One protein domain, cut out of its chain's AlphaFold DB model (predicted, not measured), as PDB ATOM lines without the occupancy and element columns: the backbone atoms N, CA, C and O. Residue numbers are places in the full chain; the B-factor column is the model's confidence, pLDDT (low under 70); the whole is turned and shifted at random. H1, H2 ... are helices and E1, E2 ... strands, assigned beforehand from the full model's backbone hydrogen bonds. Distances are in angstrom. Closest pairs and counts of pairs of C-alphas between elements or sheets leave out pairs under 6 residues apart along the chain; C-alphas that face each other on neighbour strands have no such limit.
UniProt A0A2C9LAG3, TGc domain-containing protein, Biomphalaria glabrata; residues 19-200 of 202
ATOM      1  N   VAL A  19     -24.449 -11.014  18.889       95.62
ATOM      2  CA  VAL A  19     -25.086 -11.096  20.209       95.62
ATOM      3  C   VAL A  19     -26.591 -10.865  20.078       95.62
ATOM      4  O   VAL A  19     -27.030  -9.819  19.590       95.62
ATOM      5  N   GLY A  20     -27.403 -11.813  20.545       94.50
ATOM      6  CA  GLY A  20     -28.862 -11.694  20.551       94.50
ATOM      7  C   GLY A  20     -29.377 -10.744  21.637       94.50
ATOM      8  O   GLY A  20     -28.887 -10.765  22.767       94.50
ATOM      9  N   ARG A  21     -30.378  -9.906  21.328       94.50
ATOM     10  CA  ARG A  21     -31.085  -9.123  22.362       94.50
ATOM     11  C   ARG A  21     -32.518  -8.751  21.968       94.50
ATOM     12  O   ARG A  21     -32.751  -8.085  20.961       94.50
ATOM     13  N   TRP A  22     -33.464  -9.077  22.854       93.69
ATOM     14  CA  TRP A  22     -34.905  -8.805  22.701       93.69
ATOM     15  C   TRP A  22     -35.492  -7.855  23.759       93.69
ATOM     16  O   TRP A  22     -36.681  -7.563  23.735       93.69
ATOM     17  N   SER A  23     -34.675  -7.305  24.663       92.06
ATOM     18  CA  SER A  23     -35.150  -6.482  25.792       92.06
ATOM     19  C   SER A  23     -35.686  -5.092  25.420       92.06
ATOM     20  O   SER A  23     -36.179  -4.374  26.287       92.06
ATOM     21  N   GLY A  24     -35.518  -4.654  24.169       92.56
ATOM     22  CA  GLY A  24     -35.827  -3.285  23.738       92.56
ATOM     23  C   GLY A  24     -34.788  -2.231  24.148       92.56
ATOM     24  O   GLY A  24     -34.881  -1.090  23.698       92.56
ATOM     25  N   ASN A  25     -33.777  -2.588  24.950       94.50
ATOM     26  CA  ASN A  25     -32.696  -1.688  25.359       94.50
ATOM     27  C   ASN A  25     -31.363  -2.057  24.686       94.50
ATOM     28  O   ASN A  25     -30.738  -3.066  25.014       94.50
ATOM     29  N   TYR A  26     -30.893  -1.188  23.793       96.50
ATOM     30  CA  TYR A  26     -29.688  -1.404  22.981       96.50
ATOM     31  C   TYR A  26     -28.604  -0.345  23.226       96.50
ATOM     32  O   TYR A  26     -27.802  -0.086  22.342       96.50
ATOM     33  N   ALA A  27     -28.584   0.300  24.399       95.88
ATOM     34  CA  ALA A  27     -27.725   1.463  24.656       95.88
ATOM     35  C   ALA A  27     -26.211   1.212  24.485       95.88
ATOM     36  O   ALA A  27     -25.470   2.149  24.205       95.88
ATOM     37  N   ASP A  28     -25.752  -0.031  24.653       95.75
ATOM     38  CA  ASP A  28     -24.347  -0.437  24.527       95.75
ATOM     39  C   ASP A  28     -24.024  -1.137  23.190       95.75
ATOM     40  O   ASP A  28     -23.016  -1.832  23.085       95.75
ATOM     41  N   GLY A  29     -24.883  -0.987  22.179       95.62
ATOM     42  CA  GLY A  29     -24.679  -1.554  20.850       95.62
ATOM     43  C   GLY A  29     -25.615  -0.941  19.811       95.62
ATOM     44  O   GLY A  29     -26.120   0.170  19.966       95.62
ATOM     45  N   HIS A  30     -25.864  -1.682  18.739       96.12
ATOM     46  CA  HIS A  30     -26.806  -1.294  17.699       96.12
ATOM     47  C   HIS A  30     -28.189  -1.887  17.955       96.12
ATOM     48  O   HIS A  30     -28.328  -3.047  18.348       96.12
ATOM     49  N   SER A  31     -29.229  -1.099  17.674       97.25
ATOM     50  CA  SER A  31     -30.587  -1.637  17.582       97.25
ATOM     51  C   SER A  31     -30.640  -2.678  16.455       97.25
ATOM     52  O   SER A  31     -30.249  -2.341  15.334       97.25
ATOM     53  N   PRO A  32     -31.172  -3.893  16.681       97.00
ATOM     54  CA  PRO A  32     -31.318  -4.910  15.636       97.00
ATOM     55  C   PRO A  32     -32.057  -4.414  14.381       97.00
ATOM     56  O   PRO A  32     -31.759  -4.840  13.268       97.00
ATOM     57  N   ALA A  33     -32.988  -3.468  14.542       96.38
ATOM     58  CA  ALA A  33     -33.755  -2.869  13.448       96.38
ATOM     59  C   ALA A  33     -32.974  -1.811  12.639       96.38
ATOM     60  O   ALA A  33     -33.454  -1.354  11.606       96.38
ATOM     61  N   SER A  34     -31.796  -1.387  13.110       97.00
ATOM     62  CA  SER A  34     -30.969  -0.380  12.427       97.00
ATOM     63  C   SER A  34     -30.071  -0.965  11.334       97.00
ATOM     64  O   SER A  34     -29.588  -0.223  10.478       97.00
ATOM     65  N   TRP A  35     -29.865  -2.285  11.328       97.62
ATOM     66  CA  TRP A  35     -29.060  -2.960  10.316       97.62
ATOM     67  C   TRP A  35     -29.755  -2.957   8.952       97.62
ATOM     68  O   TRP A  35     -30.886  -3.416   8.813       97.62
ATOM     69  N   THR A  36     -29.046  -2.497   7.922       96.00
ATOM     70  CA  THR A  36     -29.527  -2.490   6.526       96.00
ATOM     71  C   THR A  36     -28.861  -3.555   5.652       96.00
ATOM     72  O   THR A  36     -29.263  -3.757   4.507       96.00
ATOM     73  N   GLY A  37     -27.853  -4.257   6.176       93.75
ATOM     74  CA  GLY A  37     -27.148  -5.326   5.476       93.75
ATOM     75  C   GLY A  37     -26.045  -5.961   6.323       93.75
ATOM     76  O   GLY A  37     -25.585  -5.394   7.311       93.75
ATOM     77  N   THR A  38     -25.600  -7.146   5.911       97.19
ATOM     78  CA  THR A  38     -24.596  -7.943   6.633       97.19
ATOM     79  C   THR A  38     -23.138  -7.481   6.514       97.19
ATOM     80  O   THR A  38     -22.375  -7.848   7.404       97.19
ATOM     81  N   PRO A  39     -22.685  -6.719   5.485       97.31
ATOM     82  CA  PRO A  39     -21.276  -6.325   5.397       97.31
ATOM     83  C   PRO A  39     -20.772  -5.562   6.624       97.31
ATOM     84  O   PRO A  39     -19.699  -5.880   7.118       97.31
ATOM     85  N   ALA A  40     -21.561  -4.625   7.165       97.19
ATOM     86  CA  ALA A  40     -21.170  -3.855   8.348       97.19
ATOM     87  C   ALA A  40     -20.933  -4.756   9.572       97.19
ATOM     88  O   ALA A  40     -19.902  -4.636  10.225       97.19
ATOM     89  N   ILE A  41     -21.839  -5.712   9.811       97.75
ATOM     90  CA  ILE A  41     -21.745  -6.687  10.907       97.75
ATOM     91  C   ILE A  41     -20.494  -7.562  10.738       97.75
ATOM     92  O   ILE A  41     -19.676  -7.676  11.643       97.75
ATOM     93  N   LEU A  42     -20.318  -8.165   9.558       96.25
ATOM     94  CA  LEU A  42     -19.206  -9.084   9.297       96.25
ATOM     95  C   LEU A  42     -17.846  -8.376   9.317       96.25
ATOM     96  O   LEU A  42     -16.865  -8.939   9.798       96.25
ATOM     97  N   GLU A  43     -17.770  -7.147   8.806       96.75
ATOM     98  CA  GLU A  43     -16.550  -6.345   8.864       96.75
ATOM     99  C   GLU A  43     -16.195  -5.920  10.286       96.75
ATOM    100  O   GLU A  43     -15.010  -5.895  10.620       96.75
ATOM    101  N   GLU A  44     -17.185  -5.555  11.103       96.62
ATOM    102  CA  GLU A  44     -16.971  -5.216  12.508       96.62
ATOM    103  C   GLU A  44     -16.426  -6.427  13.260       96.62
ATOM    104  O   GLU A  44     -15.309  -6.343  13.770       96.62
ATOM    105  N   TYR A  45     -17.118  -7.571  13.191       95.50
ATOM    106  CA  TYR A  45     -16.655  -8.835  13.772       95.50
ATOM    107  C   TYR A  45     -15.237  -9.186  13.305       95.50
ATOM    108  O   TYR A  45     -14.367  -9.560  14.090       95.50
ATOM    109  N   TRP A  46     -14.945  -9.013  12.011       93.62
ATOM    110  CA  TRP A  46     -13.614  -9.283  11.480       93.62
ATOM    111  C   TRP A  46     -12.535  -8.338  12.029       93.62
ATOM    112  O   TRP A  46     -11.393  -8.774  12.201       93.62
ATOM    113  N   LYS A  47     -12.849  -7.064  12.277       97.06
ATOM    114  CA  LYS A  47     -11.893  -6.063  12.779       97.06
ATOM    115  C   LYS A  47     -11.667  -6.196  14.283       97.06
ATOM    116  O   LYS A  47     -10.524  -6.088  14.718       97.06
ATOM    117  N   THR A  48     -12.730  -6.411  15.053       95.38
ATOM    118  CA  THR A  48     -12.685  -6.479  16.521       95.38
ATOM    119  C   THR A  48     -12.315  -7.867  17.024       95.38
ATOM    120  O   THR A  48     -11.654  -7.962  18.050       95.38
ATOM    121  N   LYS A  49     -12.685  -8.918  16.277       92.56
ATOM    122  CA  LYS A  49     -12.692 -10.323  16.724       92.56
ATOM    123  C   LYS A  49     -13.628 -10.572  17.911       92.56
ATOM    124  O   LYS A  49     -13.451 -11.549  18.621       92.56
ATOM    125  N   GLU A  50     -14.615  -9.699  18.085       94.38
ATOM    126  CA  GLU A  50     -15.576  -9.719  19.184       94.38
ATOM    127  C   GLU A  50     -17.004  -9.797  18.625       94.38
ATOM    128  O   GLU A  50     -17.278  -9.141  17.608       94.38
ATOM    129  N   PRO A  51     -17.926 -10.530  19.279       95.88
ATOM    130  CA  PRO A  51     -19.334 -10.587  18.897       95.88
ATOM    131  C   PRO A  51     -19.990  -9.206  18.742       95.88
ATOM    132  O   PRO A  51     -19.874  -8.326  19.600       95.88
ATOM    133  N   VAL A  52     -20.740  -9.021  17.654       97.31
ATOM    134  CA  VAL A  52     -21.365  -7.743  17.291       97.31
ATOM    135  C   VAL A  52     -22.739  -7.607  17.943       97.31
ATOM    136  O   VAL A  52     -23.618  -8.459  17.803       97.31
ATOM    137  N   LYS A  53     -22.943  -6.492  18.642       97.06
ATOM    138  CA  LYS A  53     -24.170  -6.168  19.375       97.06
ATOM    139  C   LYS A  53     -25.076  -5.249  18.543       97.06
ATOM    140  O   LYS A  53     -24.634  -4.180  18.142       97.06
ATOM    141  N   TYR A  54     -26.355  -5.527  18.301       97.50
ATOM    142  CA  TYR A  54     -27.151  -6.716  18.621       97.50
ATOM    143  C   TYR A  54     -27.895  -7.228  17.387       97.50
ATOM    144  O   TYR A  54     -28.091  -6.493  16.415       97.50
ATOM    145  N   GLY A  55     -28.372  -8.468  17.456       97.00
ATOM    146  CA  GLY A  55     -29.263  -9.075  16.473       97.00
ATOM    147  C   GLY A  55     -30.553  -9.627  17.077       97.00
ATOM    148  O   GLY A  55     -30.662  -9.856  18.282       97.00
ATOM    149  N   GLN A  56     -31.526  -9.840  16.196       96.38
ATOM    150  CA  GLN A  56     -32.727 -10.659  16.404       96.38
ATOM    151  C   GLN A  56     -32.841 -11.647  15.235       96.38
ATOM    152  O   GLN A  56     -31.988 -11.622  14.344       96.38
ATOM    153  N   CYS A  57     -33.858 -12.512  15.215       96.19
ATOM    154  CA  CYS A  57     -33.968 -13.639  14.274       96.19
ATOM    155  C   CYS A  57     -33.678 -13.274  12.805       96.19
ATOM    156  O   CYS A  57     -32.861 -13.918  12.151       96.19
ATOM    157  N   TRP A  58     -34.223 -12.166  12.287       97.56
ATOM    158  CA  TRP A  58     -33.955 -11.736  10.905       97.56
ATOM    159  C   TRP A  58     -32.504 -11.292  10.662       97.56
ATOM    160  O   TRP A  58     -32.001 -11.435   9.549       97.56
ATOM    161  N   VAL A  59     -31.818 -10.767  11.683       97.75
ATOM    162  CA  VAL A  59     -30.393 -10.402  11.609       97.75
ATOM    163  C   VAL A  59     -29.546 -11.669  11.559       97.75
ATOM    164  O   VAL A  59     -28.686 -11.774  10.683       97.75
ATOM    165  N   PHE A  60     -29.831 -12.649  12.426       96.31
ATOM    166  CA  PHE A  60     -29.193 -13.968  12.380       96.31
ATOM    167  C   PHE A  60     -29.398 -14.612  11.006       96.31
ATOM    168  O   PHE A  60     -28.424 -14.935  10.327       96.31
ATOM    169  N   SER A  61     -30.644 -14.678  10.527       96.56
ATOM    170  CA  SER A  61     -30.975 -15.251   9.219       96.56
ATOM    171  C   SER A  61     -30.274 -14.546   8.052       96.56
ATOM    172  O   SER A  61     -29.818 -15.204   7.107       96.56
ATOM    173  N   ALA A  62     -30.140 -13.217   8.103       97.62
ATOM    174  CA  ALA A  62     -29.421 -12.457   7.086       97.62
ATOM    175  C   ALA A  62     -27.924 -12.799   7.080       97.62
ATOM    176  O   ALA A  62     -27.381 -13.124   6.021       97.62
ATOM    177  N   VAL A  63     -27.264 -12.767   8.245       96.75
ATOM    178  CA  VAL A  63     -25.832 -13.099   8.379       96.75
ATOM    179  C   VAL A  63     -25.571 -14.530   7.917       96.75
ATOM    180  O   VAL A  63     -24.703 -14.748   7.069       96.75
ATOM    181  N   THR A  64     -26.382 -15.482   8.378       95.38
ATOM    182  CA  THR A  64     -26.323 -16.887   7.968       95.38
ATOM    183  C   THR A  64     -26.470 -17.045   6.457       95.38
ATOM    184  O   THR A  64     -25.658 -17.723   5.825       95.38
ATOM    185  N   THR A  65     -27.453 -16.379   5.839       96.50
ATOM    186  CA  THR A  65     -27.646 -16.420   4.379       96.50
ATOM    187  C   THR A  65     -26.411 -15.920   3.638       96.50
ATOM    188  O   THR A  65     -25.978 -16.557   2.675       96.50
ATOM    189  N   SER A  66     -25.829 -14.802   4.080       96.00
ATOM    190  CA  SER A  66     -24.628 -14.230   3.469       96.00
ATOM    191  C   SER A  66     -23.432 -15.178   3.559       96.00
ATOM    192  O   SER A  66     -22.778 -15.417   2.544       96.00
ATOM    193  N   VAL A  67     -23.183 -15.773   4.732       94.31
ATOM    194  CA  VAL A  67     -22.093 -16.742   4.935       94.31
ATOM    195  C   VAL A  67     -22.297 -17.988   4.068       94.31
ATOM    196  O   VAL A  67     -21.395 -18.372   3.325       94.31
ATOM    197  N   CYS A  68     -23.492 -18.584   4.081       94.44
ATOM    198  CA  CYS A  68     -23.786 -19.780   3.287       94.44
ATOM    199  C   CYS A  68     -23.590 -19.545   1.788       94.44
ATOM    200  O   CYS A  68     -22.936 -20.337   1.108       94.44
ATOM    201  N   ARG A  69     -24.136 -18.437   1.272       95.81
ATOM    202  CA  ARG A  69     -24.032 -18.101  -0.150       95.81
ATOM    203  C   ARG A  69     -22.592 -17.809  -0.558       95.81
ATOM    204  O   ARG A  69     -22.197 -18.217  -1.645       95.81
ATOM    205  N   ALA A  70     -21.801 -17.169   0.307       94.62
ATOM    206  CA  ALA A  70     -20.372 -16.960   0.067       94.62
ATOM    207  C   ALA A  70     -19.590 -18.285  -0.013       94.62
ATOM    208  O   ALA A  70     -18.658 -18.398  -0.804       94.62
ATOM    209  N   LEU A  71     -20.007 -19.302   0.749       93.38
ATOM    210  CA  LEU A  71     -19.446 -20.659   0.707       93.38
ATOM    211  C   LEU A  71     -19.988 -21.522  -0.450       93.38
ATOM    212  O   LEU A  71     -19.573 -22.669  -0.603       93.38
ATOM    213  N   GLY A  72     -20.906 -20.999  -1.270       94.50
ATOM    214  CA  GLY A  72     -21.501 -21.723  -2.395       94.50
ATOM    215  C   GLY A  72     -22.656 -22.657  -2.020       94.50
ATOM    216  O   GLY A  72     -23.075 -23.466  -2.846       94.50
ATOM    217  N   ILE A  73     -23.193 -22.545  -0.803       95.31
ATOM    218  CA  ILE A  73     -24.375 -23.293  -0.362       95.31
ATOM    219  C   ILE A  73     -25.626 -22.492  -0.766       95.31
ATOM    220  O   ILE A  73     -25.773 -21.339  -0.343       95.31
ATOM    221  N   PRO A  74     -26.543 -23.048  -1.584       97.38
ATOM    222  CA  PRO A  74     -27.773 -22.351  -1.936       97.38
ATOM    223  C   PRO A  74     -28.670 -22.216  -0.704       97.38
ATOM    224  O   PRO A  74     -29.232 -23.204  -0.241       97.38
ATOM    225  N   THR A  75     -28.818 -20.989  -0.205       97.25
ATOM    226  CA  THR A  75     -29.557 -20.698   1.033       97.25
ATOM    227  C   THR A  75     -30.566 -19.569   0.841       97.25
ATOM    228  O   THR A  75     -30.311 -18.610   0.097       97.25
ATOM    229  N   ARG A  76     -31.714 -19.657   1.518       97.94
ATOM    230  CA  ARG A  76     -32.758 -18.621   1.575       97.94
ATOM    231  C   ARG A  76     -33.223 -18.381   3.013       97.94
ATOM    232  O   ARG A  76     -33.149 -19.288   3.830       97.94
ATOM    233  N   SER A  77     -33.706 -17.174   3.295       97.88
ATOM    234  CA  SER A  77     -34.420 -16.860   4.537       97.88
ATOM    235  C   SER A  77     -35.889 -17.245   4.411       97.88
ATOM    236  O   SER A  77     -36.475 -17.066   3.339       97.88
ATOM    237  N   ILE A  78     -36.471 -17.734   5.501       98.38
ATOM    238  CA  ILE A  78     -37.892 -18.067   5.620       98.38
ATOM    239  C   ILE A  78     -38.461 -17.286   6.797       98.38
ATOM    240  O   ILE A  78     -37.819 -17.219   7.838       98.38
ATOM    241  N   THR A  79     -39.642 -16.701   6.622       97.88
ATOM    242  CA  THR A  79     -40.399 -16.061   7.701       97.88
ATOM    243  C   THR A  79     -41.607 -16.923   8.024       97.88
ATOM    244  O   THR A  79     -42.404 -17.204   7.127       97.88
ATOM    245  N   ASN A  80     -41.748 -17.285   9.293       95.75
ATOM    246  CA  ASN A  80     -42.941 -17.903   9.850       95.75
ATOM    247  C   ASN A  80     -43.707 -16.874  10.677       95.75
ATOM    248  O   ASN A  80     -43.096 -16.119  11.430       95.75
ATOM    249  N   PHE A  81     -45.023 -16.810  10.520       93.31
ATOM    250  CA  PHE A  81     -45.882 -15.934  11.319       93.31
ATOM    251  C   PHE A  81     -46.540 -16.759  12.413       93.31
ATOM    252  O   PHE A  81     -46.785 -17.935  12.190       93.31
ATOM    253  N   GLN A  82     -46.823 -16.143  13.564       89.56
ATOM    254  CA  GLN A  82     -47.356 -16.865  14.730       89.56
ATOM    255  C   GLN A  82     -46.471 -18.065  15.118       89.56
ATOM    256  O   GLN A  82     -46.960 -19.146  15.415       89.56
ATOM    257  N   SER A  83     -45.150 -17.863  15.099       88.94
ATOM    258  CA  SER A  83     -44.189 -18.944  15.321       88.94
ATOM    259  C   SER A  83     -44.214 -19.373  16.778       88.94
ATOM    260  O   SER A  83     -43.921 -18.566  17.664       88.94
ATOM    261  N   ALA A  84     -44.570 -20.626  17.011       87.06
ATOM    262  CA  ALA A  84     -44.555 -21.234  18.328       87.06
ATOM    263  C   ALA A  84     -43.109 -21.483  18.787       87.06
ATOM    264  O   ALA A  84     -42.258 -21.864  17.990       87.06
ATOM    265  N   HIS A  85     -42.830 -21.255  20.064       83.25
ATOM    266  CA  HIS A  85     -41.574 -21.607  20.713       83.25
ATOM    267  C   HIS A  85     -41.904 -22.521  21.890       83.25
ATOM    268  O   HIS A  85     -42.243 -22.034  22.970       83.25
ATOM    269  N   ASP A  86     -41.888 -23.824  21.606       79.81
ATOM    270  CA  ASP A  86     -42.110 -24.920  22.553       79.81
ATOM    271  C   ASP A  86     -40.802 -25.200  23.301       79.81
ATOM    272  O   ASP A  86     -39.788 -25.545  22.686       79.81
ATOM    273  N   THR A  87     -40.839 -25.015  24.619       73.31
ATOM    274  CA  THR A  87     -39.666 -25.100  25.498       73.31
ATOM    275  C   THR A  87     -39.506 -26.460  26.184       73.31
ATOM    276  O   THR A  87     -38.491 -26.704  26.841       73.31
ATOM    277  N   ASP A  88     -40.480 -27.367  26.048       73.94
ATOM    278  CA  ASP A  88     -40.477 -28.673  26.721       73.94
ATOM    279  C   ASP A  88     -40.556 -29.882  25.769       73.94
ATOM    280  O   ASP A  88     -40.393 -31.031  26.198       73.94
ATOM    281  N   GLY A  89     -40.697 -29.627  24.464       71.19
ATOM    282  CA  GLY A  89     -40.684 -30.634  23.405       71.19
ATOM    283  C   GLY A  89     -41.984 -31.430  23.311       71.19
ATOM    284  O   GLY A  89     -41.985 -32.540  22.760       71.19
ATOM    285  N   SER A  90     -43.072 -30.897  23.867       78.56
ATOM    286  CA  SER A  90     -44.412 -31.486  23.840       78.56
ATOM    287  C   SER A  90     -45.084 -31.423  22.463       78.56
ATOM    288  O   SER A  90     -46.021 -32.185  22.208       78.56
ATOM    289  N   ILE A  91     -44.582 -30.581  21.551       81.50
ATOM    290  CA  ILE A  91     -45.222 -30.214  20.277       81.50
ATOM    291  C   ILE A  91     -46.567 -29.501  20.528       81.50
ATOM    292  O   ILE A  91     -47.484 -29.507  19.705       81.50
ATOM    293  N   THR A  92     -46.689 -28.869  21.690       81.88
ATOM    294  CA  THR A  92     -47.817 -28.028  22.084       81.88
ATOM    295  C   THR A  92     -47.295 -26.718  22.659       81.88
ATOM    296  O   THR A  92     -46.125 -26.608  22.998       81.88
ATOM    297  N   ILE A  93     -48.155 -25.703  22.707       82.06
ATOM    298  CA  ILE A  93     -47.890 -24.457  23.431       82.06
ATOM    299  C   ILE A  93     -48.870 -24.375  24.588       82.06
ATOM    300  O   ILE A  93     -50.082 -24.234  24.375       82.06
ATOM    301  N   ASP A  94     -48.345 -24.462  25.804       85.19
ATOM    302  CA  ASP A  94     -49.155 -24.617  27.005       85.19
ATOM    303  C   ASP A  94     -49.430 -23.282  27.699       85.19
ATOM    304  O   ASP A  94     -48.595 -22.746  28.424       85.19
ATOM    305  N   VAL A  95     -50.669 -22.798  27.563       86.81
ATOM    306  CA  VAL A  95     -51.133 -21.582  28.239       86.81
ATOM    307  C   VAL A  95     -51.708 -21.905  29.601       86.81
ATOM    308  O   VAL A  95     -52.788 -22.497  29.722       86.81
ATOM    309  N   HIS A  96     -51.044 -21.430  30.643       89.38
ATOM    310  CA  HIS A  96     -51.480 -21.658  32.013       89.38
ATOM    311  C   HIS A  96     -52.393 -20.528  32.493       89.38
ATOM    312  O   HIS A  96     -52.050 -19.353  32.432       89.38
ATOM    313  N   HIS A  97     -53.581 -20.868  32.997       90.19
ATOM    314  CA  HIS A  97     -54.517 -19.920  33.600       90.19
ATOM    315  C   HIS A  97     -54.628 -20.123  35.110       90.19
ATOM    316  O   HIS A  97     -54.727 -21.248  35.601       90.19
ATOM    317  N   LYS A  98     -54.743 -19.018  35.846       89.62
ATOM    318  CA  LYS A  98     -55.129 -18.991  37.260       89.62
ATOM    319  C   LYS A  98     -56.606 -19.368  37.426       89.62
ATOM    320  O   LYS A  98     -57.391 -19.380  36.476       89.62
ATOM    321  N   ILE A  99     -57.019 -19.646  38.666       87.19
ATOM    322  CA  ILE A  99     -58.418 -19.993  39.002       87.19
ATOM    323  C   ILE A  99     -59.401 -18.904  38.538       87.19
ATOM    324  O   ILE A  99     -60.510 -19.219  38.106       87.19
ATOM    325  N   ASP A 100     -58.990 -17.635  38.593       88.56
ATOM    326  CA  ASP A 100     -59.795 -16.486  38.162       88.56
ATOM    327  C   ASP A 100     -59.878 -16.310  36.629       88.56
ATOM    328  O   ASP A 100     -60.615 -15.449  36.151       88.56
ATOM    329  N   GLY A 101     -59.170 -17.147  35.862       84.38
ATOM    330  CA  GLY A 101     -59.131 -17.131  34.400       84.38
ATOM    331  C   GLY A 101     -58.042 -16.243  33.792       84.38
ATOM    332  O   GLY A 101     -57.855 -16.291  32.574       84.38
ATOM    333  N   SER A 102     -57.310 -15.462  34.593       89.94
ATOM    334  CA  SER A 102     -56.145 -14.706  34.113       89.94
ATOM    335  C   SER A 102     -54.986 -15.636  33.734       89.94
ATOM    336  O   SER A 102     -54.894 -16.743  34.257       89.94
ATOM    337  N   ILE A 103     -54.122 -15.210  32.809       86.50
ATOM    338  CA  ILE A 103     -52.929 -15.982  32.417       86.50
ATOM    339  C   ILE A 103     -51.912 -15.959  33.562       86.50
ATOM    340  O   ILE A 103     -51.677 -14.917  34.186       86.50
ATOM    341  N   ASP A 104     -51.314 -17.111  33.832       86.00
ATOM    342  CA  ASP A 104     -50.281 -17.295  34.833       86.00
ATOM    343  C   ASP A 104     -48.877 -17.129  34.242       86.00
ATOM    344  O   ASP A 104     -48.165 -18.089  33.961       86.00
ATOM    345  N   ASN A 105     -48.463 -15.870  34.096       79.62
ATOM    346  CA  ASN A 105     -47.145 -15.514  33.560       79.62
ATOM    347  C   ASN A 105     -45.958 -15.993  34.427       79.62
ATOM    348  O   ASN A 105     -44.817 -15.783  34.034       79.62
ATOM    349  N   GLU A 106     -46.192 -16.547  35.624       76.00
ATOM    350  CA  GLU A 106     -45.125 -17.125  36.459       76.00
ATOM    351  C   GLU A 106     -44.757 -18.555  36.034       76.00
ATOM    352  O   GLU A 106     -43.681 -19.034  36.387       76.00
ATOM    353  N   VAL A 107     -45.650 -19.230  35.301       73.06
ATOM    354  CA  VAL A 107     -45.500 -20.628  34.862       73.06
ATOM    355  C   VAL A 107     -45.360 -20.730  33.339       73.06
ATOM    356  O   VAL A 107     -44.816 -21.709  32.839       73.06
ATOM    357  N   GLU A 108     -45.816 -19.714  32.607       72.00
ATOM    358  CA  GLU A 108     -45.709 -19.640  31.150       72.00
ATOM    359  C   GLU A 108     -44.244 -19.497  30.695       72.00
ATOM    360  O   GLU A 108     -43.645 -18.427  30.834       72.00
ATOM    361  N   ASN A 109     -43.676 -20.566  30.132       69.75
ATOM    362  CA  ASN A 109     -42.353 -20.541  29.493       69.75
ATOM    363  C   ASN A 109     -42.436 -20.538  27.962       69.75
ATOM    364  O   ASN A 109     -41.544 -19.998  27.305       69.75
ATOM    365  N   ASP A 110     -43.515 -21.082  27.400       76.88
ATOM    366  CA  ASP A 110     -43.735 -21.080  25.962       76.88
ATOM    367  C   ASP A 110     -44.123 -19.689  25.459       76.88
ATOM    368  O   ASP A 110     -44.693 -18.853  26.167       76.88
ATOM    369  N   SER A 111     -43.815 -19.413  24.195       79.19
ATOM    370  CA  SER A 111     -44.182 -18.137  23.586       79.19
ATOM    371  C   SER A 111     -44.595 -18.296  22.133       79.19
ATOM    372  O   SER A 111     -44.131 -19.183  21.428       79.19
ATOM    373  N   ILE A 112     -45.468 -17.401  21.670       82.56
ATOM    374  CA  ILE A 112     -45.836 -17.296  20.257       82.56
ATOM    375  C   ILE A 112     -45.300 -15.968  19.748       82.56
ATOM    376  O   ILE A 112     -45.731 -14.890  20.172       82.56
ATOM    377  N   TRP A 113     -44.339 -16.037  18.839       86.88
ATOM    378  CA  TRP A 113     -43.725 -14.866  18.240       86.88
ATOM    379  C   TRP A 113     -44.617 -14.354  17.113       86.88
ATOM    380  O   TRP A 113     -45.102 -15.124  16.286       86.88
ATOM    381  N   ASN A 114     -44.787 -13.028  17.021       90.19
ATOM    382  CA  ASN A 114     -45.521 -12.410  15.904       90.19
ATOM    383  C   ASN A 114     -44.996 -12.909  14.550       90.19
ATOM    384  O   ASN A 114     -45.768 -13.203  13.638       90.19
ATOM    385  N   PHE A 115     -43.673 -13.011  14.447       94.50
ATOM    386  CA  PHE A 115     -42.993 -13.737  13.397       94.50
ATOM    387  C   PHE A 115     -41.630 -14.211  13.895       94.50
ATOM    388  O   PHE A 115     -41.037 -13.607  14.792       94.50
ATOM    389  N   HIS A 116     -41.111 -15.236  13.240       96.12
ATOM    390  CA  HIS A 116     -39.755 -15.722  13.405       96.12
ATOM    391  C   HIS A 116     -39.105 -15.948  12.038       96.12
ATOM    392  O   HIS A 116     -39.799 -16.107  11.031       96.12
ATOM    393  N   VAL A 117     -37.776 -15.869  11.970       97.06
ATOM    394  CA  VAL A 117     -37.029 -15.977  10.712       97.06
ATOM    395  C   VAL A 117     -35.856 -16.933  10.868       97.06
ATOM    396  O   VAL A 117     -34.935 -16.647  11.628       97.06
ATOM    397  N   TRP A 118     -35.838 -17.992  10.059       96.50
ATOM    398  CA  TRP A 118     -34.748 -18.972   9.978       96.50
ATOM    399  C   TRP A 118     -34.184 -19.065   8.552       96.50
ATOM    400  O   TRP A 118     -34.428 -18.193   7.701       96.50
ATOM    401  N   ASN A 119     -33.389 -20.102   8.274       97.31
ATOM    402  CA  ASN A 119     -32.792 -20.360   6.970       97.31
ATOM    403  C   ASN A 119     -33.142 -21.744   6.421       97.31
ATOM    404  O   ASN A 119     -33.310 -22.712   7.153       97.31
ATOM    405  N   GLU A 120     -33.178 -21.857   5.098       97.56
ATOM    406  CA  GLU A 120     -33.184 -23.145   4.416       97.56
ATOM    407  C   GLU A 120     -32.009 -23.248   3.453       97.56
ATOM    408  O   GLU A 120     -31.766 -22.322   2.676       97.56
ATOM    409  N   ALA A 121     -31.316 -24.386   3.468       96.94
ATOM    410  CA  ALA A 121     -30.201 -24.690   2.577       96.94
ATOM    411  C   ALA A 121     -30.548 -25.886   1.692       96.94
ATOM    412  O   ALA A 121     -31.118 -26.874   2.154       96.94
ATOM    413  N   TRP A 122     -30.208 -25.807   0.407       97.31
ATOM    414  CA  TRP A 122     -30.451 -26.892  -0.536       97.31
ATOM    415  C   TRP A 122     -29.299 -27.893  -0.517       97.31
ATOM    416  O   TRP A 122     -28.193 -27.587  -0.969       97.31
ATOM    417  N   MET A 123     -29.560 -29.108  -0.042       95.75
ATOM    418  CA  MET A 123     -28.569 -30.185  -0.020       95.75
ATOM    419  C   MET A 123     -29.215 -31.572  -0.079       95.75
ATOM    420  O   MET A 123     -30.403 -31.755   0.184       95.75
ATOM    421  N   ALA A 124     -28.421 -32.574  -0.450       96.38
ATOM    422  CA  ALA A 124     -28.820 -33.968  -0.294       96.38
ATOM    423  C   ALA A 124     -28.724 -34.392   1.182       96.38
ATOM    424  O   ALA A 124     -27.887 -33.873   1.919       96.38
ATOM    425  N   ARG A 125     -29.534 -35.379   1.577       96.31
ATOM    426  CA  ARG A 125     -29.496 -36.031   2.894       96.31
ATOM    427  C   ARG A 125     -29.195 -37.523   2.744       96.31
ATOM    428  O   ARG A 125     -30.108 -38.336   2.837       96.31
ATOM    429  N   PRO A 126     -27.946 -37.901   2.405       95.75
ATOM    430  CA  PRO A 126     -27.574 -39.309   2.240       95.75
ATOM    431  C   PRO A 126     -27.611 -40.099   3.558       95.75
ATOM    432  O   PRO A 126     -27.533 -41.322   3.539       95.75
ATOM    433  N   ASP A 127     -27.694 -39.396   4.685       94.31
ATOM    434  CA  ASP A 127     -27.893 -39.916   6.034       94.31
ATOM    435  C   ASP A 127     -29.351 -40.308   6.335       94.31
ATOM    436  O   ASP A 127     -29.586 -41.027   7.301       94.31
ATOM    437  N   LEU A 128     -30.313 -39.880   5.508       94.31
ATOM    438  CA  LEU A 128     -31.742 -40.152   5.673       94.31
ATOM    439  C   LEU A 128     -32.300 -41.075   4.568       94.31
ATOM    440  O   LEU A 128     -31.679 -41.229   3.509       94.31
ATOM    441  N   PRO A 129     -33.505 -41.654   4.755       94.75
ATOM    442  CA  PRO A 129     -34.232 -42.324   3.681       94.75
ATOM    443  C   PRO A 129     -34.426 -41.449   2.429       94.75
ATOM    444  O   PRO A 129     -34.494 -40.216   2.477       94.75
ATOM    445  N   ALA A 130     -34.551 -42.104   1.272       95.62
ATOM    446  CA  ALA A 130     -34.781 -41.416   0.006       95.62
ATOM    447  C   ALA A 130     -36.074 -40.580   0.049       95.62
ATOM    448  O   ALA A 130     -37.125 -41.068   0.452       95.62
ATOM    449  N   GLY A 131     -35.995 -39.331  -0.421       95.56
ATOM    450  CA  GLY A 131     -37.112 -38.377  -0.410       95.56
ATOM    451  C   GLY A 131     -36.923 -37.184   0.533       95.56
ATOM    452  O   GLY A 131     -37.649 -36.206   0.392       95.56
ATOM    453  N   TYR A 132     -35.918 -37.217   1.418       97.12
ATOM    454  CA  TYR A 132     -35.661 -36.147   2.397       97.12
ATOM    455  C   TYR A 132     -34.545 -35.153   2.030       97.12
ATOM    456  O   TYR A 132     -34.245 -34.244   2.806       97.12
ATOM    457  N   GLY A 133     -33.965 -35.258   0.830       96.50
ATOM    458  CA  GLY A 133     -33.100 -34.208   0.273       96.50
ATOM    459  C   GLY A 133     -33.875 -32.954  -0.168       96.50
ATOM    460  O   GLY A 133     -35.101 -32.910  -0.113       96.50
ATOM    461  N   GLY A 134     -33.157 -31.939  -0.649       97.94
ATOM    462  CA  GLY A 134     -33.733 -30.654  -1.059       97.94
ATOM    463  C   GLY A 134     -33.534 -29.590   0.017       97.94
ATOM    464  O   GLY A 134     -32.447 -29.503   0.586       97.94
ATOM    465  N   TRP A 135     -34.560 -28.787   0.303       98.31
ATOM    466  CA  TRP A 135     -34.492 -27.753   1.340       98.31
ATOM    467  C   TRP A 135     -34.422 -28.356   2.743       98.31
ATOM    468  O   TRP A 135     -35.268 -29.165   3.126       98.31
ATOM    469  N   GLN A 136     -33.409 -27.935   3.493       97.50
ATOM    470  CA  GLN A 136     -33.211 -28.283   4.892       97.50
ATOM    471  C   GLN A 136     -33.325 -27.016   5.734       97.50
ATOM    472  O   GLN A 136     -32.557 -26.086   5.492       97.50
ATOM    473  N   ALA A 137     -34.261 -26.978   6.679       96.31
ATOM    474  CA  ALA A 137     -34.415 -25.892   7.637       96.31
ATOM    475  C   ALA A 137     -33.297 -25.942   8.683       96.31
ATOM    476  O   ALA A 137     -32.879 -27.017   9.105       96.31
ATOM    477  N   PHE A 138     -32.786 -24.786   9.071       94.00
ATOM    478  CA  PHE A 138     -31.831 -24.633  10.157       94.00
ATOM    479  C   PHE A 138     -31.937 -23.211  10.696       94.00
ATOM    480  O   PHE A 138     -32.230 -22.272   9.947       94.00
ATOM    481  N   ASP A 139     -31.697 -23.056  11.990       92.88
ATOM    482  CA  ASP A 139     -31.876 -21.786  12.679       92.88
ATOM    483  C   ASP A 139     -30.647 -21.454  13.523       92.88
ATOM    484  O   ASP A 139     -30.141 -22.267  14.297       92.88
ATOM    485  N   ALA A 140     -30.139 -20.242  13.311       91.94
ATOM    486  CA  ALA A 140     -29.013 -19.687  14.050       91.94
ATOM    487  C   ALA A 140     -29.468 -18.858  15.258       91.94
ATOM    488  O   ALA A 140     -28.629 -18.437  16.053       91.94
ATOM    489  N   THR A 141     -30.767 -18.581  15.374       90.25
ATOM    490  CA  THR A 141     -31.344 -17.886  16.519       90.25
ATOM    491  C   THR A 141     -31.218 -18.789  17.748       90.25
ATOM    492  O   THR A 141     -31.662 -19.933  17.689       90.25
ATOM    493  N   PRO A 142     -30.614 -18.318  18.853       84.06
ATOM    494  CA  PRO A 142     -30.419 -19.137  20.044       84.06
ATOM    495  C   PRO A 142     -31.732 -19.245  20.831       84.06
ATOM    496  O   PRO A 142     -31.955 -18.500  21.784       84.06
ATOM    497  N   GLN A 143     -32.617 -20.115  20.353       77.44
ATOM    498  CA  GLN A 143     -33.918 -20.424  20.945       77.44
ATOM    499  C   GLN A 143     -33.777 -21.599  21.915       77.44
ATOM    500  O   GLN A 143     -33.716 -21.386  23.122       77.44
ATOM    501  N   GLU A 144     -33.565 -22.797  21.370       76.75
ATOM    502  CA  GLU A 144     -33.356 -24.025  22.133       76.75
ATOM    503  C   GLU A 144     -31.956 -24.604  21.927       76.75
ATOM    504  O   GLU A 144     -31.260 -24.300  20.949       76.75
ATOM    505  N   THR A 145     -31.528 -25.447  22.869       75.19
ATOM    506  CA  THR A 145     -30.238 -26.143  22.762       75.19
ATOM    507  C   THR A 145     -30.395 -27.522  22.123       75.19
ATOM    508  O   THR A 145     -31.163 -28.356  22.598       75.19
ATOM    509  N   SER A 146     -29.594 -27.818  21.099       70.62
ATOM    510  CA  SER A 146     -29.422 -29.167  20.555       70.62
ATOM    511  C   SER A 146     -28.128 -29.764  21.103       70.62
ATOM    512  O   SER A 146     -27.030 -29.264  20.859       70.62
ATOM    513  N   ASN A 147     -28.244 -30.826  21.909       73.81
ATOM    514  CA  ASN A 147     -27.124 -31.432  22.649       73.81
ATOM    515  C   ASN A 147     -26.314 -30.425  23.497       73.81
ATOM    516  O   ASN A 147     -25.095 -30.555  23.627       73.81
ATOM    517  N   GLY A 148     -26.994 -29.436  24.089       72.75
ATOM    518  CA  GLY A 148     -26.381 -28.431  24.964       72.75
ATOM    519  C   GLY A 148     -25.703 -27.263  24.242       72.75
ATOM    520  O   GLY A 148     -24.994 -26.510  24.899       72.75
ATOM    521  N   VAL A 149     -25.912 -27.116  22.930       76.12
ATOM    522  CA  VAL A 149     -25.413 -26.000  22.107       76.12
ATOM    523  C   VAL A 149     -26.602 -25.284  21.466       76.12
ATOM    524  O   VAL A 149     -27.523 -25.948  20.997       76.12
ATOM    525  N   TYR A 150     -26.601 -23.952  21.418       79.06
ATOM    526  CA  TYR A 150     -27.654 -23.150  20.789       79.06
ATOM    527  C   TYR A 150     -27.574 -23.211  19.262       79.06
ATOM    528  O   TYR A 150     -27.048 -22.317  18.586       79.06
ATOM    529  N   CYS A 151     -28.112 -24.291  18.707       81.94
ATOM    530  CA  CYS A 151     -28.230 -24.514  17.279       81.94
ATOM    531  C   CYS A 151     -29.447 -25.387  16.959       81.94
ATOM    532  O   CYS A 151     -29.923 -26.146  17.801       81.94
ATOM    533  N   CYS A 152     -29.930 -25.286  15.721       88.00
ATOM    534  CA  CYS A 152     -31.035 -26.094  15.225       88.00
ATOM    535  C   CYS A 152     -30.800 -26.496  13.761       88.00
ATOM    536  O   CYS A 152     -30.453 -25.662  12.915       88.00
ATOM    537  N   GLY A 153     -31.018 -27.775  13.452       89.88
ATOM    538  CA  GLY A 153     -30.947 -28.354  12.114       89.88
ATOM    539  C   GLY A 153     -29.569 -28.902  11.713       89.88
ATOM    540  O   GLY A 153     -28.626 -28.921  12.502       89.88
ATOM    541  N   PRO A 154     -29.413 -29.368  10.458       93.75
ATOM    542  CA  PRO A 154     -30.359 -29.260   9.344       93.75
ATOM    543  C   PRO A 154     -31.528 -30.264   9.404       93.75
ATOM    544  O   PRO A 154     -31.332 -31.477   9.453       93.75
ATOM    545  N   VAL A 155     -32.756 -29.764   9.294       95.25
ATOM    546  CA  VAL A 155     -34.006 -30.537   9.349       95.25
ATOM    547  C   VAL A 155     -34.631 -30.630   7.964       95.25
ATOM    548  O   VAL A 155     -34.793 -29.621   7.282       95.25
ATOM    549  N   SER A 156     -35.017 -31.826   7.516       97.44
ATOM    550  CA  SER A 156     -35.659 -31.959   6.205       97.44
ATOM    551  C   SER A 156     -37.059 -31.351   6.215       97.44
ATOM    552  O   SER A 156     -37.957 -31.851   6.889       97.44
ATOM    553  N   VAL A 157     -37.289 -30.327   5.388       97.81
ATOM    554  CA  VAL A 157     -38.620 -29.708   5.234       97.81
ATOM    555  C   VAL A 157     -39.645 -30.734   4.733       97.81
ATOM    556  O   VAL A 157     -40.822 -30.697   5.097       97.81
ATOM    557  N   ALA A 158     -39.200 -31.696   3.919       97.50
ATOM    558  CA  ALA A 158     -40.041 -32.794   3.462       97.50
ATOM    559  C   ALA A 158     -40.441 -33.742   4.606       97.50
ATOM    560  O   ALA A 158     -41.580 -34.209   4.610       97.50
ATOM    561  N   ALA A 159     -39.547 -33.994   5.570       96.56
ATOM    562  CA  ALA A 159     -39.851 -34.791   6.759       96.56
ATOM    563  C   ALA A 159     -40.848 -34.066   7.675       96.56
ATOM    564  O   ALA A 159     -41.863 -34.658   8.039       96.56
ATOM    565  N   ILE A 160     -40.635 -32.769   7.939       96.19
ATOM    566  CA  ILE A 160     -41.567 -31.935   8.722       96.19
ATOM    567  C   ILE A 160     -42.971 -31.967   8.123       96.19
ATOM    568  O   ILE A 160     -43.940 -32.269   8.814       96.19
ATOM    569  N   LYS A 161     -43.089 -31.770   6.806       95.62
ATOM    570  CA  LYS A 161     -44.384 -31.817   6.111       95.62
ATOM    571  C   LYS A 161     -45.103 -33.167   6.242       95.62
ATOM    572  O   LYS A 161     -46.325 -33.221   6.132       95.62
ATOM    573  N   GLN A 162     -44.361 -34.256   6.418       95.38
ATOM    574  CA  GLN A 162     -44.908 -35.606   6.577       95.38
ATOM    575  C   GLN A 162     -45.144 -35.987   8.046       95.38
ATOM    576  O   GLN A 162     -45.621 -37.090   8.301       95.38
ATOM    577  N   GLY A 163     -44.802 -35.117   9.003       92.12
ATOM    578  CA  GLY A 163     -44.836 -35.436  10.433       92.12
ATOM    579  C   GLY A 163     -43.747 -36.420  10.871       92.12
ATOM    580  O   GLY A 163     -43.847 -37.016  11.941       92.12
ATOM    581  N   ALA A 164     -42.699 -36.614  10.066       93.88
ATOM    582  CA  ALA A 164     -41.572 -37.488  10.387       93.88
ATOM    583  C   ALA A 164     -40.561 -36.771  11.306       93.88
ATOM    584  O   ALA A 164     -39.408 -36.559  10.943       93.88
ATOM    585  N   VAL A 165     -41.016 -36.372  12.497       90.69
ATOM    586  CA  VAL A 165     -40.273 -35.509  13.441       90.69
ATOM    587  C   VAL A 165     -39.112 -36.202  14.159       90.69
ATOM    588  O   VAL A 165     -38.235 -35.538  14.698       90.69
ATOM    589  N   ASN A 166     -39.081 -37.536  14.136       90.12
ATOM    590  CA  ASN A 166     -38.031 -38.337  14.772       90.12
ATOM    591  C   ASN A 166     -36.754 -38.450  13.922       90.12
ATOM    592  O   ASN A 166     -35.757 -39.001  14.390       90.12
ATOM    593  N   GLU A 167     -36.787 -37.994  12.667       89.69
ATOM    594  CA  GLU A 167     -35.597 -37.972  11.819       89.69
ATOM    595  C   GLU A 167     -34.629 -36.879  12.295       89.69
ATOM    596  O   GLU A 167     -35.067 -35.772  12.622       89.69
ATOM    597  N   PRO A 168     -33.308 -37.131  12.298       87.12
ATOM    598  CA  PRO A 168     -32.340 -36.091  12.598       87.12
ATOM    599  C   PRO A 168     -32.463 -34.904  11.627       87.12
ATOM    600  O   PRO A 168     -32.658 -35.076  10.420       87.12
ATOM    601  N   TYR A 169     -32.267 -33.667  12.053       89.75
ATOM    602  CA  TYR A 169     -32.002 -33.168  13.405       89.75
ATOM    603  C   TYR A 169     -33.241 -32.413  13.900       89.75
ATOM    604  O   TYR A 169     -34.071 -32.064  13.071       89.75
ATOM    605  N   ASP A 170     -33.371 -32.182  15.210       88.69
ATOM    606  CA  ASP A 170     -34.295 -31.210  15.840       88.69
ATOM    607  C   ASP A 170     -35.732 -31.153  15.266       88.69
ATOM    608  O   ASP A 170     -36.381 -30.106  15.256       88.69
ATOM    609  N   GLY A 171     -36.242 -32.282  14.760       90.31
ATOM    610  CA  GLY A 171     -37.471 -32.321  13.971       90.31
ATOM    611  C   GLY A 171     -38.707 -31.945  14.777       90.31
ATOM    612  O   GLY A 171     -39.573 -31.249  14.259       90.31
ATOM    613  N   SER A 172     -38.771 -32.354  16.047       89.56
ATOM    614  CA  SER A 172     -39.869 -31.994  16.950       89.56
ATOM    615  C   SER A 172     -39.942 -30.490  17.197       89.56
ATOM    616  O   SER A 172     -41.027 -29.931  17.099       89.56
ATOM    617  N   PHE A 173     -38.799 -29.836  17.433       88.31
ATOM    618  CA  PHE A 173     -38.736 -28.392  17.664       88.31
ATOM    619  C   PHE A 173     -39.211 -27.619  16.427       88.31
ATOM    620  O   PHE A 173     -40.184 -26.876  16.495       88.31
ATOM    621  N   VAL A 174     -38.622 -27.895  15.256       90.69
ATOM    622  CA  VAL A 174     -39.023 -27.228  14.002       90.69
ATOM    623  C   VAL A 174     -40.477 -27.535  13.626       90.69
ATOM    624  O   VAL A 174     -41.146 -26.707  13.013       90.69
ATOM    625  N   PHE A 175     -40.989 -28.721  13.967       93.06
ATOM    626  CA  PHE A 175     -42.398 -29.042  13.759       93.06
ATOM    627  C   PHE A 175     -43.307 -28.245  14.697       93.06
ATOM    628  O   PHE A 175     -44.323 -27.727  14.236       93.06
ATOM    629  N   ALA A 176     -42.945 -28.122  15.977       89.81
ATOM    630  CA  ALA A 176     -43.689 -27.326  16.946       89.81
ATOM    631  C   ALA A 176     -43.797 -25.868  16.483       89.81
ATOM    632  O   ALA A 176     -44.898 -25.325  16.481       89.81
ATOM    633  N   GLU A 177     -42.714 -25.286  15.950       89.31
ATOM    634  CA  GLU A 177     -42.710 -23.908  15.436       89.31
ATOM    635  C   GLU A 177     -43.816 -23.611  14.411       89.31
ATOM    636  O   GLU A 177     -44.284 -22.472  14.324       89.31
ATOM    637  N   VAL A 178     -44.229 -24.614  13.626       91.12
ATOM    638  CA  VAL A 178     -45.176 -24.451  12.509       91.12
ATOM    639  C   VAL A 178     -46.525 -25.139  12.702       91.12
ATOM    640  O   VAL A 178     -47.433 -24.860  11.929       91.12
ATOM    641  N   ASN A 179     -46.651 -26.061  13.660       90.56
ATOM    642  CA  ASN A 179     -47.826 -26.929  13.806       90.56
ATOM    643  C   ASN A 179     -48.225 -27.202  15.268       90.56
ATOM    644  O   ASN A 179     -49.055 -28.084  15.491       90.56
ATOM    645  N   ALA A 180     -47.628 -26.539  16.266       86.19
ATOM    646  CA  ALA A 180     -48.037 -26.752  17.652       86.19
ATOM    647  C   ALA A 180     -49.507 -26.355  17.862       86.19
ATOM    648  O   ALA A 180     -49.954 -25.306  17.395       86.19
ATOM    649  N   ASP A 181     -50.243 -27.178  18.607       87.88
ATOM    650  CA  ASP A 181     -51.567 -26.813  19.107       87.88
ATOM    651  C   ASP A 181     -51.413 -25.959  20.369       87.88
ATOM    652  O   ASP A 181     -50.546 -26.219  21.208       87.88
ATOM    653  N   ARG A 182     -52.280 -24.959  20.551       87.62
ATOM    654  CA  ARG A 182     -52.299 -24.168  21.786       87.62
ATOM    655  C   ARG A 182     -53.226 -24.817  22.796       87.62
ATOM    656  O   ARG A 182     -54.440 -24.852  22.580       87.62
ATOM    657  N   VAL A 183     -52.691 -25.305  23.907       90.19
ATOM    658  CA  VAL A 183     -53.478 -25.979  24.943       90.19
ATOM    659  C   VAL A 183     -53.650 -25.047  26.132       90.19
ATOM    660  O   VAL A 183     -52.694 -24.546  26.707       90.19
ATOM    661  N   HIS A 184     -54.899 -24.795  26.515       91.25
ATOM    662  CA  HIS A 184     -55.222 -23.947  27.655       91.25
ATOM    663  C   HIS A 184     -55.468 -24.802  28.892       91.25
ATOM    664  O   HIS A 184     -56.384 -25.629  28.914       91.25
ATOM    665  N   TRP A 185     -54.710 -24.544  29.952       92.75
ATOM    666  CA  TRP A 185     -54.764 -25.273  31.212       92.75
ATOM    667  C   TRP A 185     -55.290 -24.395  32.342       92.75
ATOM    668  O   TRP A 185     -54.994 -23.207  32.417       92.75
ATOM    669  N   ARG A 186     -56.052 -24.976  33.273       93.56
ATOM    670  CA  ARG A 186     -56.468 -24.293  34.510       93.56
ATOM    671  C   ARG A 186     -56.535 -25.273  35.681       93.56
ATOM    672  O   ARG A 186     -57.025 -26.385  35.483       93.56
ATOM    673  N   PRO A 187     -56.128 -24.894  36.904       92.50
ATOM    674  CA  PRO A 187     -56.308 -25.747  38.067       92.50
ATOM    675  C   PRO A 187     -57.794 -25.878  38.416       92.50
ATOM    676  O   PRO A 187     -58.546 -24.899  38.452       92.50
ATOM    677  N   ASN A 188     -58.232 -27.102  38.698       89.62
ATOM    678  CA  ASN A 188     -59.541 -27.359  39.290       89.62
ATOM    679  C   ASN A 188     -59.546 -27.011  40.797       89.62
ATOM    680  O   ASN A 188     -58.536 -26.600  41.366       89.62
ATOM    681  N   ALA A 189     -60.679 -27.213  41.480       87.81
ATOM    682  CA  ALA A 189     -60.817 -26.912  42.913       87.81
ATOM    683  C   ALA A 189     -59.850 -27.691  43.836       87.81
ATOM    684  O   ALA A 189     -59.694 -27.327  44.999       87.81
ATOM    685  N   LEU A 190     -59.220 -28.757  43.336       90.00
ATOM    686  CA  LEU A 190     -58.231 -29.571  44.047       90.00
ATOM    687  C   LEU A 190     -56.783 -29.197  43.679       90.00
ATOM    688  O   LEU A 190     -55.853 -29.830  44.169       90.00
ATOM    689  N   GLY A 191     -56.584 -28.195  42.815       85.25
ATOM    690  CA  GLY A 191     -55.270 -27.774  42.328       85.25
ATOM    691  C   GLY A 191     -54.706 -28.628  41.186       85.25
ATOM    692  O   GLY A 191     -53.567 -28.420  40.789       85.25
ATOM    693  N   THR A 192     -55.465 -29.584  40.640       90.94
ATOM    694  CA  THR A 192     -55.028 -30.378  39.477       90.94
ATOM    695  C   THR A 192     -55.259 -29.595  38.189       90.94
ATOM    696  O   THR A 192     -56.382 -29.143  37.955       90.94
ATOM    697  N   MET A 193     -54.232 -29.473  37.344       90.69
ATOM    698  CA  MET A 193     -54.356 -28.845  36.026       90.69
ATOM    699  C   MET A 193     -55.274 -29.670  35.123       90.69
ATOM    700  O   MET A 193     -55.127 -30.888  35.009       90.69
ATOM    701  N   VAL A 194     -56.241 -29.004  34.496       94.00
ATOM    702  CA  VAL A 194     -57.148 -29.598  33.513       94.00
ATOM    703  C   VAL A 194     -57.165 -28.755  32.245       94.00
ATOM    704  O   VAL A 194     -57.107 -27.526  32.319       94.00
ATOM    705  N   VAL A 195     -57.286 -29.416  31.094       94.38
ATOM    706  CA  VAL A 195     -57.468 -28.742  29.804       94.38
ATOM    707  C   VAL A 195     -58.840 -28.073  29.775       94.38
ATOM    708  O   VAL A 195     -59.860 -28.704  30.062       94.38
ATOM    709  N   ILE A 196     -58.863 -26.789  29.430       94.00
ATOM    710  CA  ILE A 196     -60.078 -25.977  29.298       94.00
ATOM    711  C   ILE A 196     -60.354 -25.536  27.856       94.00
ATOM    712  O   ILE A 196     -61.463 -25.083  27.574       94.00
ATOM    713  N   GLY A 197     -59.389 -25.695  26.950       92.50
ATOM    714  CA  GLY A 197     -59.522 -25.380  25.529       92.50
ATOM    715  C   GLY A 197     -58.292 -25.823  24.742       92.50
ATOM    716  O   GLY A 197     -57.218 -25.968  25.322       92.50
ATOM    717  N   ILE A 198     -58.472 -26.062  23.442       91.75
ATOM    718  CA  ILE A 198     -57.388 -26.345  22.497       91.75
ATOM    719  C   ILE A 198     -57.661 -25.539  21.226       91.75
ATOM    720  O   ILE A 198     -58.742 -25.686  20.643       91.75
ATOM    721  N   ASP A 199     -56.697 -24.723  20.809       87.44
ATOM    722  CA  ASP A 199     -56.725 -24.019  19.529       87.44
ATOM    723  C   ASP A 199     -55.814 -24.739  18.528       87.44
ATOM    724  O   ASP A 199     -54.594 -24.738  18.668       87.44
ATOM    725  N   TYR A 200     -56.427 -25.327  17.497       82.06
ATOM    726  CA  TYR A 200     -55.748 -26.134  16.469       82.06
ATOM    727  C   TYR A 200     -55.255 -25.335  15.247       82.06
ATOM    728  O   TYR A 200     -54.826 -25.914  14.255       82.06
TER     729      TYR A 200
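AT A GLANCE: This is residues 19 to 200 of the 202 residues of the protein "TGc domain-containing protein" of Biomphalaria glabrata (UniProt A0A2C9LAG3). A strongly twisted sheet of four strands, E2, E4, E5 and E6, forms the core; it curls round H4, with H3 beside H4 on that same face, while H2 covers the opposite face. From this body a small three-stranded sheet, E3, E7 and E8, reaches out as an arm at one end of the long axis, and H1 with E1 and the loop of residues 19 to 37 lies towards the other end, beyond H2. The printed part has 182 residues with four named helices and eight named strands, in the order H1 E1 H2 E2 E3 E4 E5 E6 H3 H4 E7 E8. The larger sheet runs E2, E4, E5, E6 and is antiparallel, the smaller runs E3, E7, E8 and is mixed, and the class is mixed, helices and strands. The outline is flat, 60 by 50 by 27 A, and the whole is only just compact, close to loose, with a radius of gyration of the C-alphas of 18.8 A.

HOW THE PARTS SIT: Start at residues 19 to 20, which pair in parallel with residues 53 to 55 of E1, residues 52 to 55; E1 pairs with no named strand. Look next at H1, residues 38 to 48, which touches H2, residues 57 to 70, about perpendicular at 84 degrees. H2 touches H1 with its residues 62 to 66 alone, and the closest C-alphas of the two helices are those of Thr 38 and Val 63, 5.6 A apart. H2 is on the sheet of E2, residues 75 to 85, E4, residues 111 to 123, E5, residues 134 to 139, and E6, residues 152 to 156. Its height over the sheet is 8.2 A, and it runs along the strands, at 2 degrees to E4 on the local plane. The closest C-alphas of H2 and E4 are those of Trp 58 and Val 117, 5.2 A apart. E2 and E4 are antiparallel, with N 78 and O 118 at 3.0 A; E2 bends by 96 degrees at residue 82 and E4 by 87 degrees at residue 114. E4, E5 and E6 form a meander, each strand the antiparallel neighbour of the one before, in two hairpins: find N 121 and O 136 at 2.9 A, then N 137 and O 155 at 2.8 A. On the face opposite to H2 are H3, residues 157 to 161, and H4, residues 171 to 179, which touch, with the C-alphas of Ile 160 and Phe 175 closest at 5.9 A. The sheet curls round H4, whose C-alpha 177 is 4.3 A from C-alpha 84 of E2. H4 only grazes the other sheet, with its residues 175 to 179. There E3, residues 92 to 96, is parallel to E7, residues 181 to 187, with N 95 and O 183 at 2.8 A. E7 and E8, residues 193 to 199, form a hairpin, with N 184 and O 197 at 2.9 A. In H1, H2 and H3 every O i to N i+4 pair is within hydrogen-bond range, in H4 4 of 5.

IN THESE COORDINATES: Find C-alpha 38 at (-24.596, -7.943, 6.633), where H1 begins; it is 15.5 A long, and H2 19.9 A. E2 covers 23.1 A. E4, the longest strand, runs 30.8 A from C-alpha 111 at (-44.182, -18.137, 23.586). E7 spans 19.6 A, and E8 ends at C-alpha 199, (-56.725, -24.019, 19.529).

THE WHOLE: The two C-alphas farthest apart are those of Lys 47 and Ala 189, at 61.1 A. The printed part has no cut. The links E3 to E4 and E5 to E6 are long. The mean pLDDT of the printed part is 91.2, and residue 109 alone is under 70.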